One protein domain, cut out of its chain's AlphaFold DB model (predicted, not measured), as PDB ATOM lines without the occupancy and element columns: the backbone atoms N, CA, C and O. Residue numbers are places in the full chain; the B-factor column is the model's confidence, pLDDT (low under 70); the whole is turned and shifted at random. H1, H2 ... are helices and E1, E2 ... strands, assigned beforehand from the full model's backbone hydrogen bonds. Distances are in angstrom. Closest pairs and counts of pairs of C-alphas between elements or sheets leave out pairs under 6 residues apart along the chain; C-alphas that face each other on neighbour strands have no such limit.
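Overview. This is residues 3 to 76 of the 211 residues of the protein "CRISPR-associated endonuclease Cas1" of Methanosarcina barkeri CM1 (UniProt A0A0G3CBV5). Two small three-stranded sheets are joined on one side by a short helix, H1, which packs over E1 of the first sheet and, with residues 52 to 56, grazes the second. The first sheet is the strongly twisted meander E1 E2 E3, each strand the antiparallel neighbour of the one before; the second, E4 E5 E6, is mixed. The 74 printed residues run E1, E2, E3, E4, H1, E5, E6, class mixed, helices and strands. The whole is compact, with a radius of gyration of the C-alphas of 11.5 A and spans of 31 by 29 by 19 A.

Arrangement. E1, residues 9 to 13, and E2, residues 16 to 20, form an antiparallel hairpin, with N 11 and O 18 2.9 A apart. E2 forms another with E3, residues 26 to 32, where N 27 and O 19 are 2.9 A apart. E3 and E4, residues 38 to 42, are apart. Residues 46 to 47 pair parallel with residues 9 to 10 of E1. H1, residues 49 to 57, is on the first sheet, over E1, at a height over the sheet of 9.1 A. It runs slantwise to the strands, at 55 degrees to E1 on the local plane; their closest C-alphas, of Lys 12 and Ala 51, are 4.8 A apart. Every O i to N i+4 pair in H1 is within hydrogen-bond range. E5, residues 61 to 65, is parallel to E4, with N 41 and O 63 2.8 A apart; E4, H1 and E5 make a strand-helix-strand unit, two parallel neighbour strands with a helix between, its crossover right-handed. E6, residues 71 to 75, forms an antiparallel hairpin with E5, with N 75 and O 62 2.9 A apart.

Along the chain. E1 begins at C-alpha 9, (-43.648, -31.040, -16.708). E1 is 12.5 A long, E2 12.6 A, E3 15.3 A, E4 13.2 A, H1 12.2 A, E5 12.9 A and E6 11.3 A. E6 ends at C-alpha 75, (-35.625, -17.828, -22.162).

Size, cuts and confidence. The two C-alphas farthest apart, of Ser 14 and Leu 68, are 32.1 A apart. The printed part has no cut. No link is long; the link from E4 to H1 is short and the others are tight. The mean pLDDT of the printed part is 89.2, and no printed residue is under 70.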
ATOM      1  N   VAL A   3     -40.435 -31.302 -25.913       89.44
ATOM      2  CA  VAL A   3     -41.528 -31.613 -24.985       89.44
ATOM      3  C   VAL A   3     -42.848 -31.154 -25.590       89.44
ATOM      4  O   VAL A   3     -43.145 -29.960 -25.616       89.44
ATOM      5  N   ASP A   4     -43.612 -32.113 -26.098       88.19
ATOM      6  CA  ASP A   4     -44.856 -31.918 -26.852       88.19
ATOM      7  C   ASP A   4     -46.092 -32.571 -26.215       88.19
ATOM      8  O   ASP A   4     -47.223 -32.169 -26.487       88.19
ATOM      9  N   GLU A   5     -45.887 -33.531 -25.317       85.81
ATOM     10  CA  GLU A   5     -46.957 -34.214 -24.595       85.81
ATOM     11  C   GLU A   5     -47.704 -33.269 -23.632       85.81
ATOM     12  O   GLU A   5     -47.119 -32.596 -22.777       85.81
ATOM     13  N   TYR A   6     -49.036 -33.233 -23.761       85.19
ATOM     14  CA  TYR A   6     -49.900 -32.410 -22.917       85.19
ATOM     15  C   TYR A   6     -49.859 -32.866 -21.455       85.19
ATOM     16  O   TYR A   6     -50.074 -34.036 -21.149       85.19
ATOM     17  N   GLY A   7     -49.669 -31.916 -20.537       84.75
ATOM     18  CA  GLY A   7     -49.597 -32.196 -19.104       84.75
ATOM     19  C   GLY A   7     -48.245 -32.738 -18.640       84.75
ATOM     20  O   GLY A   7     -48.152 -33.172 -17.493       84.75
ATOM     21  N   THR A   8     -47.220 -32.699 -19.495       89.69
ATOM     22  CA  THR A   8     -45.841 -33.034 -19.128       89.69
ATOM     23  C   THR A   8     -45.129 -31.821 -18.534       89.69
ATOM     24  O   THR A   8     -45.155 -30.722 -19.093       89.69
ATOM     25  N   TYR A   9     -44.444 -32.034 -17.415       90.75
ATOM     26  CA  TYR A   9     -43.648 -31.040 -16.708       90.75
ATOM     27  C   TYR A   9     -42.171 -31.420 -16.750       90.75
ATOM     28  O   TYR A   9     -41.792 -32.562 -16.480       90.75
ATOM     29  N   ILE A  10     -41.321 -30.441 -17.044       93.06
ATOM     30  CA  ILE A  10     -39.873 -30.573 -16.914       93.06
ATOM     31  C   ILE A  10     -39.472 -30.141 -15.503       93.06
ATOM     32  O   ILE A  10     -39.640 -28.977 -15.113       93.06
ATOM     33  N   HIS A  11     -38.887 -31.074 -14.758       92.44
ATOM     34  CA  HIS A  11     -38.360 -30.834 -13.421       92.44
ATOM     35  C   HIS A  11     -36.848 -31.067 -13.355       92.44
ATOM     36  O   HIS A  11     -36.271 -31.804 -14.160       92.44
ATOM     37  N   LYS A  12     -36.188 -30.418 -12.396       93.12
ATOM     38  CA  LYS A  12     -34.758 -30.587 -12.132       93.12
ATOM     39  C   LYS A  12     -34.560 -31.709 -11.121       93.12
ATOM     40  O   LYS A  12     -35.118 -31.678 -10.034       93.12
ATOM     41  N   LYS A  13     -33.679 -32.658 -11.431       92.25
ATOM     42  CA  LYS A  13     -33.135 -33.599 -10.442       92.25
ATOM     43  C   LYS A  13     -31.616 -33.577 -10.518       92.25
ATOM     44  O   LYS A  13     -31.021 -34.170 -11.419       92.25
ATOM     45  N   SER A  14     -30.995 -32.854  -9.591       91.62
ATOM     46  CA  SER A  14     -29.556 -32.564  -9.602       91.62
ATOM     47  C   SER A  14     -29.127 -31.914 -10.929       91.62
ATOM     48  O   SER A  14     -29.590 -30.822 -11.244       91.62
ATOM     49  N   ASN A  15     -28.280 -32.576 -11.725       93.25
ATOM     50  CA  ASN A  15     -27.808 -32.105 -13.034       93.25
ATOM     51  C   ASN A  15     -28.615 -32.706 -14.206       93.25
ATOM     52  O   ASN A  15     -28.081 -32.944 -15.289       93.25
ATOM     53  N   ARG A  16     -29.888 -33.055 -13.986       94.00
ATOM     54  CA  ARG A  16     -30.736 -33.705 -14.995       94.00
ATOM     55  C   ARG A  16     -32.084 -33.014 -15.130       94.00
ATOM     56  O   ARG A  16     -32.664 -32.588 -14.133       94.00
ATOM     57  N   PHE A  17     -32.600 -33.011 -16.352       94.38
ATOM     58  CA  PHE A  17     -33.987 -32.685 -16.670       94.38
ATOM     59  C   PHE A  17     -34.805 -33.969 -16.682       94.38
ATOM     60  O   PHE A  17     -34.522 -34.862 -17.479       94.38
ATOM     61  N   ILE A  18     -35.787 -34.087 -15.794       93.31
ATOM     62  CA  ILE A  18     -36.716 -35.220 -15.727       93.31
ATOM     63  C   ILE A  18     -38.105 -34.797 -16.206       93.31
ATOM     64  O   ILE A  18     -38.471 -33.629 -16.094       93.31
ATOM     65  N   PHE A  19     -38.870 -35.758 -16.725       92.00
ATOM     66  CA  PHE A  19     -40.240 -35.550 -17.189       92.00
ATOM     67  C   PHE A  19     -41.205 -36.155 -16.186       92.00
ATOM     68  O   PHE A  19     -41.108 -37.351 -15.896       92.00
ATOM     69  N   VAL A  20     -42.128 -35.348 -15.683       89.56
ATOM     70  CA  VAL A  20     -43.186 -35.790 -14.772       89.56
ATOM     71  C   VAL A  20     -44.553 -35.415 -15.330       89.56
ATOM     72  O   VAL A  20     -44.659 -34.477 -16.117       89.56
ATOM     73  N   ASP A  21     -45.589 -36.164 -14.972       86.19
ATOM     74  CA  ASP A  21     -46.971 -35.800 -15.288       86.19
ATOM     75  C   ASP A  21     -47.592 -34.901 -14.206       86.19
ATOM     76  O   ASP A  21     -46.947 -34.527 -13.225       86.19
ATOM     77  N   LYS A  22     -48.878 -34.571 -14.374       78.75
ATOM     78  CA  LYS A  22     -49.685 -33.821 -13.395       78.75
ATOM     79  C   LYS A  22     -49.770 -34.483 -12.013       78.75
ATOM     80  O   LYS A  22     -50.146 -33.809 -11.063       78.75
ATOM     81  N   THR A  23     -49.475 -35.779 -11.910       81.12
ATOM     82  CA  THR A  23     -49.470 -36.550 -10.656       81.12
ATOM     83  C   THR A  23     -48.064 -36.713 -10.075       81.12
ATOM     84  O   THR A  23     -47.861 -37.533  -9.185       81.12
ATOM     85  N   GLU A  24     -47.088 -35.956 -10.592       75.38
ATOM     86  CA  GLU A  24     -45.658 -36.034 -10.254       75.38
ATOM     87  C   GLU A  24     -45.011 -37.400 -10.533       75.38
ATOM     88  O   GLU A  24     -43.880 -37.681 -10.119       75.38
ATOM     89  N   LYS A  25     -45.681 -38.260 -11.303       81.75
ATOM     90  CA  LYS A  25     -45.138 -39.557 -11.681       81.75
ATOM     91  C   LYS A  25     -44.105 -39.370 -12.784       81.75
ATOM     92  O   LYS A  25     -44.332 -38.676 -13.774       81.75
ATOM     93  N   LEU A  26     -42.957 -40.028 -12.626       84.56
ATOM     94  CA  LEU A  26     -41.891 -40.012 -13.622       84.56
ATOM     95  C   LEU A  26     -42.371 -40.679 -14.921       84.56
ATOM     96  O   LEU A  26     -42.604 -41.886 -14.953       84.56
ATOM     97  N   LEU A  27     -42.466 -39.893 -15.993       77.38
ATOM     98  CA  LEU A  27     -42.914 -40.353 -17.308       77.38
ATOM     99  C   LEU A  27     -41.787 -41.024 -18.099       77.38
ATOM    100  O   LEU A  27     -41.984 -42.060 -18.731       77.38
ATOM    101  N   LYS A  28     -40.588 -40.427 -18.087       75.69
ATOM    102  CA  LYS A  28     -39.426 -40.865 -18.883       75.69
ATOM    103  C   LYS A  28     -38.127 -40.687 -18.098       75.69
ATOM    104  O   LYS A  28     -38.018 -39.812 -17.235       75.69
ATOM    105  N   LYS A  29     -37.102 -41.489 -18.422       75.50
ATOM    106  CA  LYS A  29     -35.740 -41.261 -17.907       75.50
ATOM    107  C   LYS A  29     -35.269 -39.877 -18.361       75.50
ATOM    108  O   LYS A  29     -35.306 -39.563 -19.544       75.50
ATOM    109  N   GLY A  30     -34.825 -39.063 -17.409       84.19
ATOM    110  CA  GLY A  30     -34.371 -37.706 -17.689       84.19
ATOM    111  C   GLY A  30     -33.044 -37.624 -18.447       84.19
ATOM    112  O   GLY A  30     -32.230 -38.554 -18.405       84.19
ATOM    113  N   PHE A  31     -32.781 -36.477 -19.063       91.62
ATOM    114  CA  PHE A  31     -31.531 -36.170 -19.764       91.62
ATOM    115  C   PHE A  31     -30.536 -35.469 -18.834       91.62
ATOM    116  O   PHE A  31     -30.935 -34.672 -17.989       91.62
ATOM    117  N   SER A  32     -29.240 -35.770 -18.970       93.12
ATOM    118  CA  SER A  32     -28.192 -34.974 -18.309       93.12
ATOM    119  C   SER A  32     -28.143 -33.593 -18.940       93.12
ATOM    120  O   SER A  32     -28.150 -33.514 -20.169       93.12
ATOM    121  N   ALA A  33     -28.048 -32.537 -18.135       93.38
ATOM    122  CA  ALA A  33     -27.986 -31.175 -18.651       93.38
ATOM    123  C   ALA A  33     -26.790 -30.977 -19.596       93.38
ATOM    124  O   ALA A  33     -26.941 -30.357 -20.636       93.38
ATOM    125  N   ASP A  34     -25.651 -31.624 -19.330       93.50
ATOM    126  CA  ASP A  34     -24.452 -31.523 -20.185       93.50
ATOM    127  C   ASP A  34     -24.622 -32.124 -21.592       93.50
ATOM    128  O   ASP A  34     -23.777 -31.928 -22.458       93.50
ATOM    129  N   LYS A  35     -25.692 -32.897 -21.827       93.38
ATOM    130  CA  LYS A  35     -26.009 -33.492 -23.136       93.38
ATOM    131  C   LYS A  35     -27.132 -32.754 -23.863       93.38
ATOM    132  O   LYS A  35     -27.549 -33.189 -24.934       93.38
ATOM    133  N   VAL A  36     -27.676 -31.699 -23.264       92.62
ATOM    134  CA  VAL A  36     -28.793 -30.937 -23.817       92.62
ATOM    135  C   VAL A  36     -28.262 -29.586 -24.262       92.62
ATOM    136  O   VAL A  36     -27.782 -28.820 -23.445       92.62
ATOM    137  N   SER A  37     -28.357 -29.297 -25.558       90.62
ATOM    138  CA  SER A  37     -28.004 -27.988 -26.123       90.62
ATOM    139  C   SER A  37     -29.179 -27.006 -26.115       90.62
ATOM    140  O   SER A  37     -28.994 -25.816 -25.900       90.62
ATOM    141  N   GLN A  38     -30.395 -27.514 -26.332       91.94
ATOM    142  CA  GLN A  38     -31.614 -26.714 -26.447       91.94
ATOM    143  C   GLN A  38     -32.833 -27.502 -25.952       91.94
ATOM    144  O   GLN A  38     -32.895 -28.734 -26.089       91.94
ATOM    145  N   ILE A  39     -33.819 -26.796 -25.404       92.81
ATOM    146  CA  ILE A  39     -35.100 -27.321 -24.931       92.81
ATOM    147  C   ILE A  39     -36.235 -26.634 -25.695       92.81
ATOM    148  O   ILE A  39     -36.379 -25.421 -25.636       92.81
ATOM    149  N   LEU A  40     -37.066 -27.418 -26.377       93.06
ATOM    150  CA  LEU A  40     -38.264 -26.954 -27.074       93.06
ATOM    151  C   LEU A  40     -39.501 -27.366 -26.280       93.06
ATOM    152  O   LEU A  40     -39.694 -28.557 -26.025       93.06
ATOM    153  N   ILE A  41     -40.324 -26.396 -25.890       92.62
ATOM    154  CA  ILE A  41     -41.523 -26.604 -25.069       92.62
ATOM    155  C   ILE A  41     -42.746 -26.196 -25.876       92.62
ATOM    156  O   ILE A  41     -42.957 -25.011 -26.128       92.62
ATOM    157  N   TYR A  42     -43.581 -27.158 -26.252       92.12
ATOM    158  CA  TYR A  42     -44.843 -26.870 -26.923       92.12
ATOM    159  C   TYR A  42     -45.942 -26.484 -25.930       92.12
ATOM    160  O   TYR A  42     -45.955 -26.883 -24.761       92.12
ATOM    161  N   LYS A  43     -46.927 -25.731 -26.426       87.31
ATOM    162  CA  LYS A  43     -48.125 -25.345 -25.675       87.31
ATOM    163  C   LYS A  43     -48.857 -26.573 -25.119       87.31
ATOM    164  O   LYS A  43     -49.459 -27.337 -25.868       87.31
ATOM    165  N   GLY A  44     -48.893 -26.686 -23.792       86.31
ATOM    166  CA  GLY A  44     -49.491 -27.818 -23.077       86.31
ATOM    167  C   GLY A  44     -48.503 -28.542 -22.166       86.31
ATOM    168  O   GLY A  44     -48.940 -29.220 -21.237       86.31
ATOM    169  N   ALA A  45     -47.204 -28.347 -22.392       91.56
ATOM    170  CA  ALA A  45     -46.147 -28.709 -21.463       91.56
ATOM    171  C   ALA A  45     -45.792 -27.527 -20.545       91.56
ATOM    172  O   ALA A  45     -46.098 -26.367 -20.838       91.56
ATOM    173  N   ALA A  46     -45.133 -27.827 -19.431       90.19
ATOM    174  CA  ALA A  46     -44.670 -26.840 -18.465       90.19
ATOM    175  C   ALA A  46     -43.215 -27.105 -18.058       90.19
ATOM    176  O   ALA A  46     -42.698 -28.216 -18.165       90.19
ATOM    177  N   VAL A  47     -42.541 -26.069 -17.569       93.06
ATOM    178  CA  VAL A  47     -41.173 -26.146 -17.051       93.06
ATOM    179  C   VAL A  47     -41.120 -25.452 -15.699       93.06
ATOM    180  O   VAL A  47     -41.683 -24.374 -15.520       93.06
ATOM    181  N   THR A  48     -40.475 -26.096 -14.734       93.56
ATOM    182  CA  THR A  48     -40.305 -25.543 -13.385       93.56
ATOM    183  C   THR A  48     -39.198 -24.490 -13.342       93.56
ATOM    184  O   THR A  48     -38.256 -24.538 -14.136       93.56
ATOM    185  N   ALA A  49     -39.281 -23.553 -12.391       93.12
ATOM    186  CA  ALA A  49     -38.272 -22.507 -12.209       93.12
ATOM    187  C   ALA A  49     -36.860 -23.088 -12.008       93.12
ATOM    188  O   ALA A  49     -35.906 -22.608 -12.612       93.12
ATOM    189  N   ASP A  50     -36.741 -24.187 -11.260       94.06
ATOM    190  CA  ASP A  50     -35.469 -24.881 -11.040       94.06
ATOM    191  C   ASP A  50     -34.860 -25.445 -12.330       94.06
ATOM    192  O   ASP A  50     -33.641 -25.420 -12.521       94.06
ATOM    193  N   ALA A  51     -35.699 -25.969 -13.229       94.31
ATOM    194  CA  ALA A  51     -35.250 -26.449 -14.530       94.31
ATOM    195  C   ALA A  51     -34.814 -25.283 -15.430       94.31
ATOM    196  O   ALA A  51     -33.784 -25.393 -16.096       94.31
ATOM    197  N   ILE A  52     -35.533 -24.155 -15.400       94.62
ATOM    198  CA  ILE A  52     -35.113 -22.928 -16.095       94.62
ATOM    199  C   ILE A  52     -33.751 -22.458 -15.573       94.62
ATOM    200  O   ILE A  52     -32.844 -22.201 -16.363       94.62
ATOM    201  N   GLU A  53     -33.573 -22.396 -14.253       94.00
ATOM    202  CA  GLU A  53     -32.325 -21.952 -13.632       94.00
ATOM    203  C   GLU A  53     -31.140 -22.848 -14.032       94.00
ATOM    204  O   GLU A  53     -30.066 -22.347 -14.373       94.00
ATOM    205  N   LEU A  54     -31.330 -24.175 -14.036       94.25
ATOM    206  CA  LEU A  54     -30.307 -25.123 -14.487       94.25
ATOM    207  C   LEU A  54     -29.965 -24.929 -15.968       94.25
ATOM    208  O   LEU A  54     -28.783 -24.927 -16.314       94.25
ATOM    209  N   ALA A  55     -30.975 -24.770 -16.826       93.44
ATOM    210  CA  ALA A  55     -30.774 -24.551 -18.253       93.44
ATOM    211  C   ALA A  55     -29.959 -23.276 -18.501       93.44
ATOM    212  O   ALA A  55     -28.896 -23.337 -19.115       93.44
ATOM    213  N   VAL A  56     -30.369 -22.159 -17.898       92.06
ATOM    214  CA  VAL A  56     -29.670 -20.872 -17.992       92.06
ATOM    215  C   VAL A  56     -28.230 -20.968 -17.475       92.06
ATOM    216  O   VAL A  56     -27.307 -20.497 -18.135       92.06
ATOM    217  N   LYS A  57     -27.998 -21.623 -16.326       91.00
ATOM    218  CA  LYS A  57     -26.643 -21.831 -15.774       91.00
ATOM    219  C   LYS A  57     -25.729 -22.630 -16.704       91.00
ATOM    220  O   LYS A  57     -24.514 -22.459 -16.642       91.00
ATOM    221  N   LYS A  58     -26.299 -23.514 -17.522       91.31
ATOM    222  CA  LYS A  58     -25.580 -24.368 -18.473       91.31
ATOM    223  C   LYS A  58     -25.515 -23.777 -19.888       91.31
ATOM    224  O   LYS A  58     -24.976 -24.440 -20.766       91.31
ATOM    225  N   GLY A  59     -26.040 -22.567 -20.109       88.62
ATOM    226  CA  GLY A  59     -26.122 -21.964 -21.445       88.62
ATOM    227  C   GLY A  59     -27.075 -22.717 -22.381       88.62
ATOM    228  O   GLY A  59     -26.891 -22.708 -23.592       88.62
ATOM    229  N   ILE A  60     -28.059 -23.420 -21.816       91.81
ATOM    230  CA  ILE A  60     -29.053 -24.192 -22.558       91.81
ATOM    231  C   ILE A  60     -30.228 -23.279 -22.858       91.81
ATOM    232  O   ILE A  60     -30.905 -22.785 -21.954       91.81
ATOM    233  N   ASP A  61     -30.482 -23.107 -24.142       89.69
ATOM    234  CA  ASP A  61     -31.580 -22.299 -24.634       89.69
ATOM    235  C   ASP A  61     -32.938 -23.004 -24.452       89.69
ATOM    236  O   ASP A  61     -33.059 -24.208 -24.701       89.69
ATOM    237  N   ILE A  62     -33.965 -22.259 -24.030       93.06
ATOM    238  CA  ILE A  62     -35.342 -22.759 -23.908       93.06
ATOM    239  C   ILE A  62     -36.247 -21.954 -24.833       93.06
ATOM    240  O   ILE A  62     -36.455 -20.761 -24.609       93.06
ATOM    241  N   VAL A  63     -36.863 -22.619 -25.809       92.81
ATOM    242  CA  VAL A  63     -37.809 -22.001 -26.744       92.81
ATOM    243  C   VAL A  63     -39.214 -22.544 -26.528       92.81
ATOM    244  O   VAL A  63     -39.429 -23.755 -26.474       92.81
ATOM    245  N   TYR A  64     -40.182 -21.637 -26.421       92.00
ATOM    246  CA  TYR A  64     -41.593 -21.963 -26.260       92.00
ATOM    247  C   TYR A  64     -42.318 -21.845 -27.598       92.00
ATOM    248  O   TYR A  64     -42.293 -20.792 -28.238       92.00
ATOM    249  N   LEU A  65     -42.983 -22.924 -27.993       91.00
ATOM    250  CA  LEU A  65     -43.628 -23.104 -29.286       91.00
ATOM    251  C   LEU A  65     -45.149 -23.235 -29.116       91.00
ATOM    252  O   LEU A  65     -45.642 -23.820 -28.147       91.00
ATOM    253  N   ASP A  66     -45.925 -22.706 -30.060       88.56
ATOM    254  CA  ASP A  66     -47.360 -22.988 -30.140       88.56
ATOM    255  C   ASP A  66     -47.633 -24.422 -30.648       88.56
ATOM    256  O   ASP A  66     -46.716 -25.205 -30.886       88.56
ATOM    257  N   ARG A  67     -48.909 -24.795 -30.829       83.69
ATOM    258  CA  ARG A  67     -49.279 -26.135 -31.330       83.69
ATOM    259  C   ARG A  67     -48.790 -26.420 -32.757       83.69
ATOM    260  O   ARG A  67     -48.740 -27.579 -33.146       83.69
ATOM    261  N   LEU A  68     -48.476 -25.385 -33.533       81.12
ATOM    262  CA  LEU A  68     -48.013 -25.477 -34.917       81.12
ATOM    263  C   LEU A  68     -46.480 -25.387 -35.020       81.12
ATOM    264  O   LEU A  68     -45.944 -25.411 -36.126       81.12
ATOM    265  N   GLY A  69     -45.769 -25.295 -33.889       79.81
ATOM    266  CA  GLY A  69     -44.313 -25.173 -33.850       79.81
ATOM    267  C   GLY A  69     -43.801 -23.747 -34.064       79.81
ATOM    268  O   GLY A  69     -42.615 -23.570 -34.332       79.81
ATOM    269  N   LYS A  70     -44.653 -22.718 -33.964       82.25
ATOM    270  CA  LYS A  70     -44.216 -21.320 -34.052       82.25
ATOM    271  C   LYS A  70     -43.669 -20.856 -32.694       82.25
ATOM    272  O   LYS A  70     -44.419 -20.905 -31.714       82.25
ATOM    273  N   PRO A  71     -42.423 -20.355 -32.613       88.88
ATOM    274  CA  PRO A  71     -41.893 -19.796 -31.375       88.88
ATOM    275  C   PRO A  71     -42.641 -18.525 -30.968       88.88
ATOM    276  O   PRO A  71     -42.817 -17.612 -31.777       88.88
ATOM    277  N   PHE A  72     -43.089 -18.473 -29.712       89.56
ATOM    278  CA  PHE A  72     -43.767 -17.308 -29.125       89.56
ATOM    279  C   PHE A  72     -43.003 -16.689 -27.952       89.56
ATOM    280  O   PHE A  72     -43.247 -15.534 -27.614       89.56
ATOM    281  N   ALA A  73     -42.086 -17.433 -27.331       90.62
ATOM    282  CA  ALA A  73     -41.208 -16.925 -26.284       90.62
ATOM    283  C   ALA A  73     -39.892 -17.707 -26.265       90.62
ATOM    284  O   ALA A  73     -39.817 -18.834 -26.760       90.62
ATOM    285  N   ARG A  74     -38.860 -17.119 -25.658       90.12
ATOM    286  CA  ARG A  74     -37.549 -17.740 -25.462       90.12
ATOM    287  C   ARG A  74     -36.948 -17.261 -24.150       90.12
ATOM    288  O   ARG A  74     -37.088 -16.084 -23.815       90.12
ATOM    289  N   THR A  75     -36.310 -18.159 -23.414       88.88
ATOM    290  CA  THR A  75     -35.625 -17.828 -22.162       88.88
ATOM    291  C   THR A  75     -34.137 -17.713 -22.416       88.88
ATOM    292  O   THR A  75     -33.511 -18.657 -22.887       88.88
ATOM    293  N   TYR A  76     -33.573 -16.573 -22.036       78.00
ATOM    294  CA  TYR A  76     -32.141 -16.315 -22.100       78.00
ATOM    295  C   TYR A  76     -31.587 -16.021 -20.708       78.00
ATOM    296  O   TYR A  76     -32.320 -15.659 -19.786       78.00
TER     297      TYR A  76